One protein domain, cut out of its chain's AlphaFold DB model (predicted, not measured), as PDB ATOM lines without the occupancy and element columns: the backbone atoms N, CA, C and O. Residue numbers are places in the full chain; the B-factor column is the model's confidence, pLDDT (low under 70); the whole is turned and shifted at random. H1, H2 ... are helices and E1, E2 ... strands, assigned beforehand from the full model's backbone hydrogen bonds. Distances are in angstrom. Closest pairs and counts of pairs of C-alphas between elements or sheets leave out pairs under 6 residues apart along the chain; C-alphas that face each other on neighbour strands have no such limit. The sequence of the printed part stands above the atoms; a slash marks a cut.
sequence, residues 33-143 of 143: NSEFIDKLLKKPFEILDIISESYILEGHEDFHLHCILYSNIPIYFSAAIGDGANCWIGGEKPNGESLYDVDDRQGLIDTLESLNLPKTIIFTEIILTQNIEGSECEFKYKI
ATOM      1  N   ASN A  33     -59.772  10.569   0.942       94.00
ATOM      2  CA  ASN A  33     -60.192  10.428  -0.453       94.00
ATOM      3  C   ASN A  33     -59.010  10.067  -1.370       94.00
ATOM      4  O   ASN A  33     -57.844  10.200  -1.000       94.00
ATOM      5  N   SER A  34     -59.321   9.633  -2.593       94.19
ATOM      6  CA  SER A  34     -58.317   9.280  -3.604       94.19
ATOM      7  C   SER A  34     -57.441  10.464  -4.021       94.19
ATOM      8  O   SER A  34     -56.253  10.275  -4.255       94.19
ATOM      9  N   GLU A  35     -58.001  11.675  -4.057       95.69
ATOM     10  CA  GLU A  35     -57.288  12.893  -4.453       95.69
ATOM     11  C   GLU A  35     -56.120  13.215  -3.505       95.69
ATOM     12  O   GLU A  35     -55.077  13.706  -3.936       95.69
ATOM     13  N   PHE A  36     -56.270  12.934  -2.209       96.06
ATOM     14  CA  PHE A  36     -55.194  13.071  -1.232       96.06
ATOM     15  C   PHE A  36     -54.040  12.111  -1.524       96.06
ATOM     16  O   PHE A  36     -52.889  12.545  -1.542       96.06
ATOM     17  N   ILE A  37     -54.345  10.851  -1.831       96.31
ATOM     18  CA  ILE A  37     -53.336   9.857  -2.216       96.31
ATOM     19  C   ILE A  37     -52.636  10.288  -3.509       96.31
ATOM     20  O   ILE A  37     -51.410  10.331  -3.555       96.31
ATOM     21  N   ASP A  38     -53.394  10.723  -4.520       95.25
ATOM     22  CA  ASP A  38     -52.836  11.211  -5.788       95.25
ATOM     23  C   ASP A  38     -51.901  12.410  -5.589       95.25
ATOM     24  O   ASP A  38     -50.881  12.524  -6.265       95.25
ATOM     25  N   LYS A  39     -52.223  13.313  -4.653       95.19
ATOM     26  CA  LYS A  39     -51.356  14.452  -4.315       95.19
ATOM     27  C   LYS A  39     -50.023  14.009  -3.727       95.19
ATOM     28  O   LYS A  39     -49.012  14.623  -4.048       95.19
ATOM     29  N   LEU A  40     -50.013  12.986  -2.873       95.88
ATOM     30  CA  LEU A  40     -48.778  12.459  -2.291       95.88
ATOM     31  C   LEU A  40     -47.947  11.707  -3.337       95.88
ATOM     32  O   LEU A  40     -46.751  11.960  -3.442       95.88
ATOM     33  N   LEU A  41     -48.587  10.879  -4.170       95.94
ATOM     34  CA  LEU A  41     -47.930  10.157  -5.270       95.94
ATOM     35  C   LEU A  41     -47.307  11.088  -6.314       95.94
ATOM     36  O   LEU A  41     -46.293  10.751  -6.914       95.94
ATOM     37  N   LYS A  42     -47.865  12.288  -6.505       95.94
ATOM     38  CA  LYS A  42     -47.307  13.297  -7.416       95.94
ATOM     39  C   LYS A  42     -46.094  14.042  -6.864       95.94
ATOM     40  O   LYS A  42     -45.364  14.641  -7.648       95.94
ATOM     41  N   LYS A  43     -45.851  14.031  -5.548       96.00
ATOM     42  CA  LYS A  43     -44.767  14.830  -4.952       96.00
ATOM     43  C   LYS A  43     -43.374  14.490  -5.483       96.00
ATOM     44  O   LYS A  43     -42.652  15.435  -5.793       96.00
ATOM     45  N   PRO A  44     -42.987  13.214  -5.637       97.25
ATOM     46  CA  PRO A  44     -41.695  12.866  -6.221       97.25
ATOM     47  C   PRO A  44     -41.538  13.389  -7.654       97.25
ATOM     48  O   PRO A  44     -40.477  13.905  -7.991       97.25
ATOM     49  N   PHE A  45     -42.605  13.371  -8.458       96.88
ATOM     50  CA  PHE A  45     -42.597  13.938  -9.809       96.88
ATOM     51  C   PHE A  45     -42.463  15.464  -9.805       96.88
ATOM     52  O   PHE A  45     -41.688  16.001 -10.582       96.88
ATOM     53  N   GLU A  46     -43.136  16.174  -8.892       96.88
ATOM     54  CA  GLU A  46     -42.955  17.628  -8.747       96.88
ATOM     55  C   GLU A  46     -41.501  17.996  -8.395       96.88
ATOM     56  O   GLU A  46     -40.995  19.027  -8.841       96.88
ATOM     57  N   ILE A  47     -40.823  17.167  -7.591       96.88
ATOM     58  CA  ILE A  47     -39.394  17.330  -7.294       96.88
ATOM     59  C   ILE A  47     -38.573  17.047  -8.554       96.88
ATOM     60  O   ILE A  47     -37.716  17.860  -8.905       96.88
ATOM     61  N   LEU A  48     -38.852  15.927  -9.231       95.81
ATOM     62  CA  LEU A  48     -38.148  15.497 -10.433       95.81
ATOM     63  C   LEU A  48     -38.213  16.558 -11.535       95.81
ATOM     64  O   LEU A  48     -37.179  16.897 -12.107       95.81
ATOM     65  N   ASP A  49     -39.393  17.123 -11.782       94.69
ATOM     66  CA  ASP A  49     -39.608  18.180 -12.768       94.69
ATOM     67  C   ASP A  49     -38.714  19.391 -12.483       94.69
ATOM     68  O   ASP A  49     -38.083  19.920 -13.395       94.69
ATOM     69  N   ILE A  50     -38.613  19.809 -11.214       94.25
ATOM     70  CA  ILE A  50     -37.782  20.953 -10.823       94.25
ATOM     71  C   ILE A  50     -36.300  20.642 -11.019       94.25
ATOM     72  O   ILE A  50     -35.590  21.450 -11.611       94.25
ATOM     73  N   ILE A  51     -35.810  19.501 -10.528       91.75
ATOM     74  CA  ILE A  51     -34.377  19.187 -10.637       91.75
ATOM     75  C   ILE A  51     -33.958  18.927 -12.086       91.75
ATOM     76  O   ILE A  51     -32.858  19.316 -12.477       91.75
ATOM     77  N   SER A  52     -34.857  18.386 -12.911       89.25
ATOM     78  CA  SER A  52     -34.622  18.135 -14.337       89.25
ATOM     79  C   SER A  52     -34.423  19.413 -15.149       89.25
ATOM     80  O   SER A  52     -33.801  19.370 -16.203       89.25
ATOM     81  N   GLU A  53     -34.863  20.577 -14.664       86.69
ATOM     82  CA  GLU A  53     -34.544  21.860 -15.309       86.69
ATOM     83  C   GLU A  53     -33.037  22.171 -15.310       86.69
ATOM     84  O   GLU A  53     -32.574  22.976 -16.119       86.69
ATOM     85  N   SER A  54     -32.277  21.560 -14.394       77.56
ATOM     86  CA  SER A  54     -30.814  21.660 -14.352       77.56
ATOM     87  C   SER A  54     -30.103  20.569 -15.154       77.56
ATOM     88  O   SER A  54     -28.881  20.621 -15.267       77.56
ATOM     89  N   TYR A  55     -30.848  19.612 -15.719       72.06
ATOM     90  CA  TYR A  55     -30.283  18.497 -16.467       72.06
ATOM     91  C   TYR A  55     -29.643  18.975 -17.772       72.06
ATOM     92  O   TYR A  55     -30.257  19.693 -18.567       72.06
ATOM     93  N   ILE A  56     -28.404  18.547 -17.995       69.50
ATOM     94  CA  ILE A  56     -27.638  18.793 -19.215       69.50
ATOM     95  C   ILE A  56     -27.228  17.420 -19.750       69.50
ATOM     96  O   ILE A  56     -26.749  16.577 -18.998       69.50
ATOM     97  N   LEU A  57     -27.470  17.176 -21.042       66.25
ATOM     98  CA  LEU A  57     -27.191  15.880 -21.672       66.25
ATOM     99  C   LEU A  57     -25.679  15.595 -21.743       66.25
ATOM    100  O   LEU A  57     -25.245  14.454 -21.623       66.25
ATOM    101  N   GLU A  58     -24.880  16.640 -21.944       65.25
ATOM    102  CA  GLU A  58     -23.420  16.575 -21.948       65.25
ATOM    103  C   GLU A  58     -22.896  16.545 -20.503       65.25
ATOM    104  O   GLU A  58     -23.221  17.423 -19.707       65.25
ATOM    105  N   GLY A  59     -22.095  15.531 -20.155       63.25
ATOM    106  CA  GLY A  59     -21.547  15.368 -18.800       63.25
ATOM    107  C   GLY A  59     -22.509  14.745 -17.779       63.25
ATOM    108  O   GLY A  59     -22.233  14.790 -16.587       63.25
ATOM    109  N   HIS A  60     -23.623  14.147 -18.222       67.88
ATOM    110  CA  HIS A  60     -24.602  13.504 -17.329       67.88
ATOM    111  C   HIS A  60     -24.041  12.336 -16.488       67.88
ATOM    112  O   HIS A  60     -24.580  12.050 -15.424       67.88
ATOM    113  N   GLU A  61     -22.957  11.690 -16.936       71.75
ATOM    114  CA  GLU A  61     -22.267  10.619 -16.193       71.75
ATOM    115  C   GLU A  61     -21.485  11.174 -14.998       71.75
ATOM    116  O   GLU A  61     -21.278  10.482 -14.006       71.75
ATOM    117  N   ASP A  62     -21.089  12.442 -15.086       78.12
ATOM    118  CA  ASP A  62     -20.280  13.132 -14.093       78.12
ATOM    119  C   ASP A  62     -21.114  14.089 -13.236       78.12
ATOM    120  O   ASP A  62     -20.561  14.767 -12.378       78.12
ATOM    121  N   PHE A  63     -22.432  14.166 -13.454       82.62
ATOM    122  CA  PHE A  63     -23.341  15.069 -12.754       82.62
ATOM    123  C   PHE A  63     -24.505  14.299 -12.140       82.62
ATOM    124  O   PHE A  63     -25.374  13.792 -12.844       82.62
ATOM    125  N   HIS A  64     -24.587  14.299 -10.813       88.50
ATOM    126  CA  HIS A  64     -25.730  13.765 -10.087       88.50
ATOM    127  C   HIS A  64     -26.399  14.854  -9.260       88.50
ATOM    128  O   HIS A  64     -25.742  15.610  -8.543       88.50
ATOM    129  N   LEU A  65     -27.724  14.900  -9.314       91.38
ATOM    130  CA  LEU A  65     -28.541  15.731  -8.444       91.38
ATOM    131  C   LEU A  65     -29.537  14.844  -7.716       91.38
ATOM    132  O   LEU A  65     -30.251  14.072  -8.345       91.38
ATOM    133  N   HIS A  66     -29.636  14.992  -6.404       94.19
ATOM    134  CA  HIS A  66     -30.585  14.266  -5.572       94.19
ATOM    135  C   HIS A  66     -31.287  15.248  -4.647       94.19
ATOM    136  O   HIS A  66     -30.647  16.047  -3.971       94.19
ATOM    137  N   CYS A  67     -32.613  15.216  -4.627       96.12
ATOM    138  CA  CYS A  67     -33.412  16.043  -3.742       96.12
ATOM    139  C   CYS A  67     -34.297  15.170  -2.860       96.12
ATOM    140  O   CYS A  67     -35.028  14.321  -3.364       96.12
ATOM    141  N   ILE A  68     -34.288  15.448  -1.557       97.50
ATOM    142  CA  ILE A  68     -35.146  14.820  -0.556       97.50
ATOM    143  C   ILE A  68     -35.991  15.896   0.123       97.50
ATOM    144  O   ILE A  68     -35.486  16.930   0.560       97.50
ATOM    145  N   LEU A  69     -37.287  15.634   0.230       97.38
ATOM    146  CA  LEU A  69     -38.276  16.458   0.904       97.38
ATOM    147  C   LEU A  69     -38.857  15.676   2.088       97.38
ATOM    148  O   LEU A  69     -39.606  14.714   1.905       97.38
ATOM    149  N   TYR A  70     -38.534  16.109   3.303       97.56
ATOM    150  CA  TYR A  70     -39.028  15.508   4.540       97.56
ATOM    151  C   TYR A  70     -40.315  16.165   5.022       97.56
ATOM    152  O   TYR A  70     -40.602  17.334   4.738       97.56
ATOM    153  N   SER A  71     -41.086  15.407   5.796       96.75
ATOM    154  CA  SER A  71     -42.343  15.855   6.379       96.75
ATOM    155  C   SER A  71     -42.443  15.513   7.867       96.75
ATOM    156  O   SER A  71     -41.568  14.871   8.441       96.75
ATOM    157  N   ASN A  72     -43.510  15.977   8.516       96.38
ATOM    158  CA  ASN A  72     -43.821  15.683   9.918       96.38
ATOM    159  C   ASN A  72     -44.448  14.293  10.149       96.38
ATOM    160  O   ASN A  72     -44.916  14.015  11.253       96.38
ATOM    161  N   ILE A  73     -44.487  13.448   9.122       96.06
ATOM    162  CA  ILE A  73     -44.838  12.027   9.202       96.06
ATOM    163  C   ILE A  73     -43.614  11.203   8.764       96.06
ATOM    164  O   ILE A  73     -42.738  11.759   8.099       96.06
ATOM    165  N   PRO A  74     -43.512   9.902   9.103       95.06
ATOM    166  CA  PRO A  74     -42.376   9.053   8.720       95.06
ATOM    167  C   PRO A  74     -42.412   8.651   7.231       95.06
ATOM    168  O   PRO A  74     -42.221   7.492   6.874       95.06
ATOM    169  N   ILE A  75     -42.682   9.623   6.360       95.56
ATOM    170  CA  ILE A  75     -42.663   9.518   4.906       95.56
ATOM    171  C   ILE A  75     -41.866  10.709   4.365       95.56
ATOM    172  O   ILE A  75     -42.069  11.858   4.781       95.56
ATOM    173  N   TYR A  76     -40.977  10.437   3.416       96.69
ATOM    174  CA  TYR A  76     -40.245  11.439   2.650       96.69
ATOM    175  C   TYR A  76     -40.469  11.242   1.150       96.69
ATOM    176  O   TYR A  76     -40.853  10.169   0.689       96.69
ATOM    177  N   PHE A  77     -40.230  12.295   0.378       97.62
ATOM    178  CA  PHE A  77     -40.387  12.298  -1.075       97.62
ATOM    179  C   PHE A  77     -39.042  12.619  -1.703       97.62
ATOM    180  O   PHE A  77     -38.331  13.487  -1.200       97.62
ATOM    181  N   SER A  78     -38.675  11.920  -2.769       97.44
ATOM    182  CA  SER A  78     -37.322  12.000  -3.303       97.44
ATOM    183  C   SER A  78     -37.296  11.905  -4.821       97.44
ATOM    184  O   SER A  78     -38.105  11.198  -5.417       97.44
ATOM    185  N   ALA A  79     -36.344  12.593  -5.444       96.69
ATOM    186  CA  ALA A  79     -36.032  12.425  -6.857       96.69
ATOM    187  C   ALA A  79     -34.546  12.650  -7.128       96.69
ATOM    188  O   ALA A  79     -33.914  13.475  -6.467       96.69
ATOM    189  N   ALA A  80     -34.011  11.939  -8.114       93.94
ATOM    190  CA  ALA A  80     -32.628  12.048  -8.544       93.94
ATOM    191  C   ALA A  80     -32.495  12.058 -10.073       93.94
ATOM    192  O   ALA A  80     -33.265  11.400 -10.776       93.94
ATOM    193  N   ILE A  81     -31.497  12.796 -10.561       90.56
ATOM    194  CA  ILE A  81     -31.047  12.829 -11.957       90.56
ATOM    195  C   ILE A  81     -29.532  12.586 -12.024       90.56
ATOM    196  O   ILE A  81     -28.807  12.995 -11.119       90.56
ATOM    197  N   GLY A  82     -29.068  11.921 -13.079       84.06
ATOM    198  CA  GLY A  82     -27.661  11.609 -13.362       84.06
ATOM    199  C   GLY A  82     -27.592  10.479 -14.388       84.06
ATOM    200  O   GLY A  82     -27.952  10.696 -15.544       84.06
ATOM    201  N   ASP A  83     -27.286   9.254 -13.941       79.69
ATOM    202  CA  ASP A  83     -27.447   8.010 -14.721       79.69
ATOM    203  C   ASP A  83     -28.935   7.611 -14.847       79.69
ATOM    204  O   ASP A  83     -29.432   6.644 -14.266       79.69
ATOM    205  N   GLY A  84     -29.692   8.467 -15.530       84.00
ATOM    206  CA  GLY A  84     -31.144   8.403 -15.616       84.00
ATOM    207  C   GLY A  84     -31.860   9.317 -14.620       84.00
ATOM    208  O   GLY A  84     -31.260  10.071 -13.855       84.00
ATOM    209  N   ALA A  85     -33.185   9.271 -14.684       89.56
ATOM    210  CA  ALA A  85     -34.087  10.096 -13.897       89.56
ATOM    211  C   ALA A  85     -35.037   9.179 -13.129       89.56
ATOM    212  O   ALA A  85     -35.783   8.417 -13.740       89.56
ATOM    213  N   ASN A  86     -35.006   9.253 -11.802       93.25
ATOM    214  CA  ASN A  86     -35.828   8.420 -10.930       93.25
ATOM    215  C   ASN A  86     -36.454   9.260  -9.819       93.25
ATOM    216  O   ASN A  86     -35.878  10.241  -9.353       93.25
ATOM    217  N   CYS A  87     -37.633   8.855  -9.360       96.19
ATOM    218  CA  CYS A  87     -38.288   9.460  -8.208       96.19
ATOM    219  C   CYS A  87     -39.032   8.392  -7.408       96.19
ATOM    220  O   CYS A  87     -39.457   7.383  -7.962       96.19
ATOM    221  N   TRP A  88     -39.123   8.584  -6.096       96.81
ATOM    222  CA  TRP A  88     -39.692   7.602  -5.181       96.81
ATOM    223  C   TRP A  88     -40.273   8.270  -3.938       96.81
ATOM    224  O   TRP A  88     -39.950   9.409  -3.581       96.81
ATOM    225  N   ILE A  89     -41.144   7.528  -3.262       96.50
ATOM    226  CA  ILE A  89     -41.578   7.821  -1.899       96.50
ATOM    227  C   ILE A  89     -40.798   6.902  -0.983       96.50
ATOM    228  O   ILE A  89     -40.690   5.718  -1.269       96.50
ATOM    229  N   GLY A  90     -40.268   7.445   0.104       94.88
ATOM    230  CA  GLY A  90     -39.576   6.677   1.119       94.88
ATOM    231  C   GLY A  90     -40.352   6.613   2.424       94.88
ATOM    232  O   GLY A  90     -40.893   7.619   2.883       94.88
ATOM    233  N   GLY A  91     -40.375   5.438   3.038       93.81
ATOM    234  CA  GLY A  91     -41.013   5.180   4.325       93.81
ATOM    235  C   GLY A  91     -40.935   3.698   4.686       93.81
ATOM    236  O   GLY A  91     -40.279   2.920   3.993       93.81
ATOM    237  N   GLU A  92     -41.628   3.308   5.748       94.00
ATOM    238  CA  GLU A  92     -41.741   1.912   6.180       94.00
ATOM    239  C   GLU A  92     -43.216   1.507   6.193       94.00
ATOM    240  O   GLU A  92     -44.053   2.197   6.778       94.00
ATOM    241  N   LYS A  93     -43.531   0.404   5.517       93.12
ATOM    242  CA  LYS A  93     -44.858  -0.210   5.512       93.12
ATOM    243  C   LYS A  93     -45.136  -0.883   6.862       93.12
ATOM    244  O   LYS A  93     -44.201  -1.247   7.574       93.12
ATOM    245  N   PRO A  94     -46.403  -1.184   7.198       91.00
ATOM    246  CA  PRO A  94     -46.748  -1.824   8.474       91.00
ATOM    247  C   PRO A  94     -46.109  -3.207   8.690       91.00
ATOM    248  O   PRO A  94     -46.000  -3.672   9.822       91.00
ATOM    249  N   ASN A  95     -45.713  -3.883   7.609       90.75
ATOM    250  CA  ASN A  95     -45.032  -5.178   7.631       90.75
ATOM    251  C   ASN A  95     -43.498  -5.070   7.776       90.75
ATOM    252  O   ASN A  95     -42.826  -6.099   7.767       90.75
ATOM    253  N   GLY A  96     -42.947  -3.856   7.899       90.19
ATOM    254  CA  GLY A  96     -41.508  -3.590   7.990       90.19
ATOM    255  C   GLY A  96     -40.784  -3.515   6.642       90.19
ATOM    256  O   GLY A  96     -39.574  -3.300   6.610       90.19
ATOM    257  N   GLU A  97     -41.484  -3.692   5.518       91.56
ATOM    258  CA  GLU A  97     -40.899  -3.499   4.190       91.56
ATOM    259  C   GLU A  97     -40.773  -2.009   3.858       91.56
ATOM    260  O   GLU A  97     -41.563  -1.175   4.303       91.56
ATOM    261  N   SER A  98     -39.802  -1.653   3.021       90.50
ATOM    262  CA  SER A  98     -39.662  -0.273   2.561       90.50
ATOM    263  C   SER A  98     -40.802   0.119   1.619       90.50
ATOM    264  O   SER A  98     -41.138  -0.600   0.677       90.50
ATOM    265  N   LEU A  99     -41.358   1.308   1.836       90.81
ATOM    266  CA  LEU A  99     -42.069   2.043   0.799       90.81
ATOM    267  C   LEU A  99     -40.992   2.696  -0.076       90.81
ATOM    268  O   LEU A  99     -40.203   3.484   0.445       90.81
ATOM    269  N   TYR A 100     -40.899   2.301  -1.348       86.44
ATOM    270  CA  TYR A 100     -39.848   2.777  -2.262       86.44
ATOM    271  C   TYR A 100     -40.345   3.025  -3.698       86.44
ATOM    272  O   TYR A 100     -39.547   3.154  -4.618       86.44
ATOM    273  N   ASP A 101     -41.656   3.093  -3.926       84.38
ATOM    274  CA  ASP A 101     -42.199   3.190  -5.283       84.38
ATOM    275  C   ASP A 101     -43.387   4.158  -5.350       84.38
ATOM    276  O   ASP A 101     -44.251   4.173  -4.471       84.38
ATOM    277  N   VAL A 102     -43.408   4.985  -6.396       85.44
ATOM    278  CA  VAL A 102     -44.523   5.880  -6.739       85.44
ATOM    279  C   VAL A 102     -45.713   5.128  -7.331       85.44
ATOM    280  O   VAL A 102     -46.833   5.634  -7.278       85.44
ATOM    281  N   ASP A 103     -45.503   3.921  -7.852       89.62
ATOM    282  CA  ASP A 103     -46.573   3.075  -8.381       89.62
ATOM    283  C   ASP A 103     -47.242   2.225  -7.284       89.62
ATOM    284  O   ASP A 103     -48.354   1.716  -7.467       89.62
ATOM    285  N   ASP A 104     -46.636   2.134  -6.093       91.62
ATOM    286  CA  ASP A 104     -47.167   1.387  -4.946       91.62
ATOM    287  C   ASP A 104     -48.221   2.180  -4.157       91.62
ATOM    288  O   ASP A 104     -48.079   2.535  -2.980       91.62
ATOM    289  N   ARG A 105     -49.337   2.460  -4.835       94.62
ATOM    290  CA  ARG A 105     -50.484   3.165  -4.255       94.62
ATOM    291  C   ARG A 105     -51.018   2.475  -3.002       94.62
ATOM    292  O   ARG A 105     -51.352   3.161  -2.037       94.62
ATOM    293  N   GLN A 106     -51.161   1.150  -3.039       94.12
ATOM    294  CA  GLN A 106     -51.736   0.408  -1.918       94.12
ATOM    295  C   GLN A 106     -50.782   0.411  -0.725       94.12
ATOM    296  O   GLN A 106     -51.221   0.707   0.381       94.12
ATOM    297  N   GLY A 107     -49.479   0.214  -0.948       93.44
ATOM    298  CA  GLY A 107     -48.477   0.324   0.107       93.44
ATOM    299  C   GLY A 107     -48.465   1.704   0.763       93.44
ATOM    300  O   GLY A 107     -48.350   1.797   1.986       93.44
ATOM    301  N   LEU A 108     -48.657   2.782  -0.008       95.31
ATOM    302  CA  LEU A 108     -48.817   4.124   0.558       95.31
ATOM    303  C   LEU A 108     -50.087   4.239   1.419       95.31
ATOM    304  O   LEU A 108     -50.020   4.814   2.505       95.31
ATOM    305  N   ILE A 109     -51.226   3.712   0.959       95.50
ATOM    306  CA  ILE A 109     -52.484   3.719   1.727       95.50
ATOM    307  C   ILE A 109     -52.299   2.973   3.050       95.50
ATOM    308  O   ILE A 109     -52.541   3.559   4.104       95.50
ATOM    309  N   ASP A 110     -51.790   1.742   3.006       94.69
ATOM    310  CA  ASP A 110     -51.585   0.905   4.191       94.69
ATOM    311  C   ASP A 110     -50.640   1.584   5.196       94.69
ATOM    312  O   ASP A 110     -50.883   1.596   6.407       94.69
ATOM    313  N   THR A 111     -49.577   2.218   4.688       95.06
ATOM    314  CA  THR A 111     -48.646   3.007   5.503       95.06
ATOM    315  C   THR A 111     -49.374   4.164   6.181       95.06
ATOM    316  O   THR A 111     -49.304   4.303   7.398       95.06
ATOM    317  N   LEU A 112     -50.118   4.979   5.432       95.38
ATOM    318  CA  LEU A 112     -50.855   6.124   5.970       95.38
ATOM    319  C   LEU A 112     -51.918   5.721   7.004       95.38
ATOM    320  O   LEU A 112     -52.075   6.424   8.000       95.38
ATOM    321  N   GLU A 113     -52.620   4.606   6.795       94.12
ATOM    322  CA  GLU A 113     -53.645   4.095   7.716       94.12
ATOM    323  C   GLU A 113     -53.058   3.556   9.027       94.12
ATOM    324  O   GLU A 113     -53.697   3.651  10.076       94.12
ATOM    325  N   SER A 114     -51.827   3.039   8.994       94.69
ATOM    326  CA  SER A 114     -51.109   2.602  10.200       94.69
ATOM    327  C   SER A 114     -50.588   3.752  11.069       94.69
ATOM    328  O   SER A 114     -50.225   3.546  12.231       94.69
ATOM    329  N   LEU A 115     -50.551   4.970  10.526       93.25
ATOM    330  CA  LEU A 115     -50.016   6.146  11.196       93.25
ATOM    331  C   LEU A 115     -51.119   6.937  11.904       93.25
ATOM    332  O   LEU A 115     -52.228   7.117  11.404       93.25
ATOM    333  N   ASN A 116     -50.776   7.541  13.043       92.50
ATOM    334  CA  ASN A 116     -51.612   8.576  13.644       92.50
ATOM    335  C   ASN A 116     -51.430   9.903  12.883       92.50
ATOM    336  O   ASN A 116     -50.630  10.756  13.281       92.50
ATOM    337  N   LEU A 117     -52.121  10.049  11.749       95.19
ATOM    338  CA  LEU A 117     -51.933  11.188  10.851       95.19
ATOM    339  C   LEU A 117     -52.350  12.526  11.491       95.19
ATOM    340  O   LEU A 117     -53.431  12.642  12.078       95.19
ATOM    341  N   PRO A 118     -51.546  13.592  11.322       95.94
ATOM    342  CA  PRO A 118     -51.940  14.934  11.729       95.94
ATOM    343  C   PRO A 118     -53.081  15.465  10.848       95.94
ATOM    344  O   PRO A 118     -53.323  14.991   9.744       95.94
ATOM    345  N   LYS A 119     -53.742  16.555  11.265       96.56
ATOM    346  CA  LYS A 119     -54.717  17.257  10.398       96.56
ATOM    347  C   LYS A 119     -54.079  17.819   9.119       96.56
ATOM    348  O   LYS A 119     -54.770  18.135   8.147       96.56
ATOM    349  N   THR A 120     -52.770  18.040   9.139       97.12
ATOM    350  CA  THR A 120     -52.009  18.635   8.043       97.12
ATOM    351  C   THR A 120     -50.604  18.051   8.040       97.12
ATOM    352  O   THR A 120     -49.932  18.048   9.072       97.12
ATOM    353  N   ILE A 121     -50.174  17.577   6.874       97.00
ATOM    354  CA  ILE A 121     -48.789  17.200   6.615       97.00
ATOM    355  C   ILE A 121     -48.016  18.483   6.328       97.00
ATOM    356  O   ILE A 121     -48.385  19.259   5.441       97.00
ATOM    357  N   ILE A 122     -46.971  18.718   7.111       96.50
ATOM    358  CA  ILE A 122     -46.082  19.871   6.995       96.50
ATOM    359  C   ILE A 122     -44.739  19.344   6.515       96.50
ATOM    360  O   ILE A 122     -44.202  18.405   7.098       96.50
ATOM    361  N   PHE A 123     -44.207  19.954   5.464       96.50
ATOM    362  CA  PHE A 123     -42.851  19.683   5.016       96.50
ATOM    363  C   PHE A 123     -41.871  20.410   5.927       96.50
ATOM    364  O   PHE A 123     -42.059  21.590   6.202       96.50
ATOM    365  N   THR A 124     -40.873  19.702   6.436       95.56
ATOM    366  CA  THR A 124     -39.983  20.194   7.500       95.56
ATOM    367  C   THR A 124     -38.601  20.544   6.976       95.56
ATOM    368  O   THR A 124     -37.936  21.424   7.521       95.56
ATOM    369  N   GLU A 125     -38.168  19.871   5.913       95.94
ATOM    370  CA  GLU A 125     -36.808  19.984   5.419       95.94
ATOM    371  C   GLU A 125     -36.704  19.631   3.934       95.94
ATOM    372  O   GLU A 125     -37.369  18.715   3.451       95.94
ATOM    373  N   ILE A 126     -35.843  20.365   3.227       95.62
ATOM    374  CA  ILE A 126     -35.346  20.017   1.895       95.62
ATOM    375  C   ILE A 126     -33.842  19.793   1.996       95.62
ATOM    376  O   ILE A 126     -33.127  20.645   2.532       95.62
ATOM    377  N   ILE A 127     -33.379  18.683   1.432       95.31
ATOM    378  CA  ILE A 127     -31.966  18.397   1.190       95.31
ATOM    379  C   ILE A 127     -31.775  18.277  -0.315       95.31
ATOM    380  O   ILE A 127     -32.502  17.534  -0.966       95.31
ATOM    381  N   LEU A 128     -30.833  19.034  -0.863       94.00
ATOM    382  CA  LEU A 128     -30.450  19.001  -2.265       94.00
ATOM    383  C   LEU A 128     -28.956  18.716  -2.345       94.00
ATOM    384  O   LEU A 128     -28.147  19.575  -2.001       94.00
ATOM    385  N   THR A 129     -28.609  17.524  -2.798       92.56
ATOM    386  CA  THR A 129     -27.232  17.072  -2.963       92.56
ATOM    387  C   THR A 129     -26.870  17.116  -4.439       92.56
ATOM    388  O   THR A 129     -27.619  16.639  -5.290       92.56
ATOM    389  N   GLN A 130     -25.726  17.711  -4.739       89.12
ATOM    390  CA  GLN A 130     -25.125  17.751  -6.062       89.12
ATOM    391  C   GLN A 130     -23.769  17.057  -5.992       89.12
ATOM    392  O   GLN A 130     -22.968  17.375  -5.118       89.12
ATOM    393  N   ASN A 131     -23.499  16.156  -6.927       88.50
ATOM    394  CA  ASN A 131     -22.186  15.563  -7.134       88.50
ATOM    395  C   ASN A 131     -21.719  15.889  -8.556       88.50
ATOM    396  O   ASN A 131     -22.466  15.645  -9.502       88.50
ATOM    397  N   ILE A 132     -20.528  16.472  -8.693       83.56
ATOM    398  CA  ILE A 132     -19.892  16.759  -9.983       83.56
ATOM    399  C   ILE A 132     -18.481  16.188  -9.970       83.56
ATOM    400  O   ILE A 132     -17.667  16.628  -9.157       83.56
ATOM    401  N   GLU A 133     -18.188  15.225 -10.845       79.88
ATOM    402  CA  GLU A 133     -16.861  14.596 -10.981       79.88
ATOM    403  C   GLU A 133     -16.276  14.136  -9.622       79.88
ATOM    404  O   GLU A 133     -15.088  14.292  -9.330       79.88
ATOM    405  N   GLY A 134     -17.129  13.614  -8.731       78.31
ATOM    406  CA  GLY A 134     -16.747  13.157  -7.390       78.31
ATOM    407  C   GLY A 134     -16.688  14.248  -6.312       78.31
ATOM    408  O   GLY A 134     -16.465  13.930  -5.143       78.31
ATOM    409  N   SER A 135     -16.917  15.516  -6.661       82.38
ATOM    410  CA  SER A 135     -17.074  16.613  -5.698       82.38
ATOM    411  C   SER A 135     -18.535  16.760  -5.287       82.38
ATOM    412  O   SER A 135     -19.390  17.052  -6.119       82.38
ATOM    413  N   GLU A 136     -18.822  16.595  -3.996       87.94
ATOM    414  CA  GLU A 136     -20.179  16.678  -3.452       87.94
ATOM    415  C   GLU A 136     -20.447  18.016  -2.749       87.94
ATOM    416  O   GLU A 136     -19.620  18.523  -1.986       87.94
ATOM    417  N   CYS A 137     -21.632  18.575  -2.981       87.06
ATOM    418  CA  CYS A 137     -22.168  19.739  -2.294       87.06
ATOM    419  C   CYS A 137     -23.591  19.441  -1.810       87.06
ATOM    420  O   CYS A 137     -24.435  18.995  -2.586       87.06
ATOM    421  N   GLU A 138     -23.878  19.730  -0.541       91.06
ATOM    422  CA  GLU A 138     -25.211  19.598   0.049       91.06
ATOM    423  C   GLU A 138     -25.776  20.983   0.387       91.06
ATOM    424  O   GLU A 138     -25.173  21.771   1.122       91.06
ATOM    425  N   PHE A 139     -26.978  21.264  -0.105       88.94
ATOM    426  CA  PHE A 139     -27.800  22.374   0.349       88.94
ATOM    427  C   PHE A 139     -28.939  21.862   1.228       88.94
ATOM    428  O   PHE A 139     -29.751  21.036   0.812       88.94
ATOM    429  N   LYS A 140     -29.049  22.429   2.430       93.00
ATOM    430  CA  LYS A 140     -30.041  22.040   3.432       93.00
ATOM    431  C   LYS A 140     -30.889  23.229   3.857       93.00
ATOM    432  O   LYS A 140     -30.365  24.276   4.241       93.00
ATOM    433  N   TYR A 141     -32.207  23.065   3.823       90.19
ATOM    434  CA  TYR A 141     -33.161  24.080   4.261       90.19
ATOM    435  C   TYR A 141     -34.192  23.480   5.214       90.19
ATOM    436  O   TYR A 141     -35.021  22.677   4.795       90.19
ATOM    437  N   LYS A 142     -34.153  23.911   6.479       90.38
ATOM    438  CA  LYS A 142     -35.109  23.543   7.534       90.38
ATOM    439  C   LYS A 142     -36.128  24.656   7.763       90.38
ATOM    440  O   LYS A 142     -35.770  25.832   7.661       90.38
ATOM    441  N   ILE A 143     -37.366  24.274   8.076       83.56
ATOM    442  CA  ILE A 143     -38.465  25.177   8.460       83.56
ATOM    443  C   ILE A 143     -38.571  25.284   9.979       83.56
ATOM    444  O   ILE A 143     -38.459  24.236  10.652       83.56
TER     445      ILE A 143
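Overview. This is residues 33 to 143 of the 143 residues of an uncharacterized protein of Myroides sp. LoEW2-1 (UniProt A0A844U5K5). A long, twisted sheet of five strands has helix H2 packed along one face, over E2, while H1 and H3 touch, about perpendicular to each other, by the end of the sheet where E1 ends and E2 begins. The 111 printed residues hold three helices and five strands, along the chain H1 H2 E1 E2 E3 H3 E4 E5, a mixed class; the sheet's order is E3 E2 E1 E4 E5, all antiparallel. The whole is compact, with a radius of gyration of the C-alphas of 15.0 A, and only just elongated, spanning 44 by 29 by 26 A.

Along the chain. Find C-alpha 34 at (-58.317, 9.280, -3.604), where H1, residues 34 to 41, begins; H2, residues 43 to 52, follows. Next come E1, residues 63 to 71, 27.0 A long, E2, residues 75 to 82, and E3, residues 84 to 92, 25.1 A long. Look on to H3, residues 105 to 114, then E4, residues 123 to 132, 27.6 A long, and E5, residues 135 to 142, ending at C-alpha 142 (-35.109, 23.543, 7.534).

Arrangement. E1, E2 and E3 form a meander, each strand the antiparallel neighbour of the one before: see N 67 and O 79, 2.8 A, and N 80 and O 86, 2.8 A. E4 pairs with E1 at N 66 and O 129, 2.8 A, and forms a hairpin with E5 at N 128 and O 139, 2.8 A. H2 is on the sheet at a height of 7.6 A, running along the strands at 25 degrees to E2 on the local plane; its closest C-alpha pair with E2 is Leu 48 and Ala 79, 5.2 A. H1 only grazes the sheet with residues 40 to 41. H1 and H3 touch, about perpendicular at 80 degrees, closest at the C-alphas of Ile 37 and Ile 109, 7.3 A. H2 and H3 are apart. In H1, H2 and H3 every O i to N i+4 pair is within hydrogen-bond range.

Size, cuts and confidence. The C-alphas farthest apart, of Glu 58 and Asn 116, are 46.1 A apart. The printed part has no cut, and its long link is E3 to H3, 12 residues. Residues 56 to 60 are under pLDDT 70.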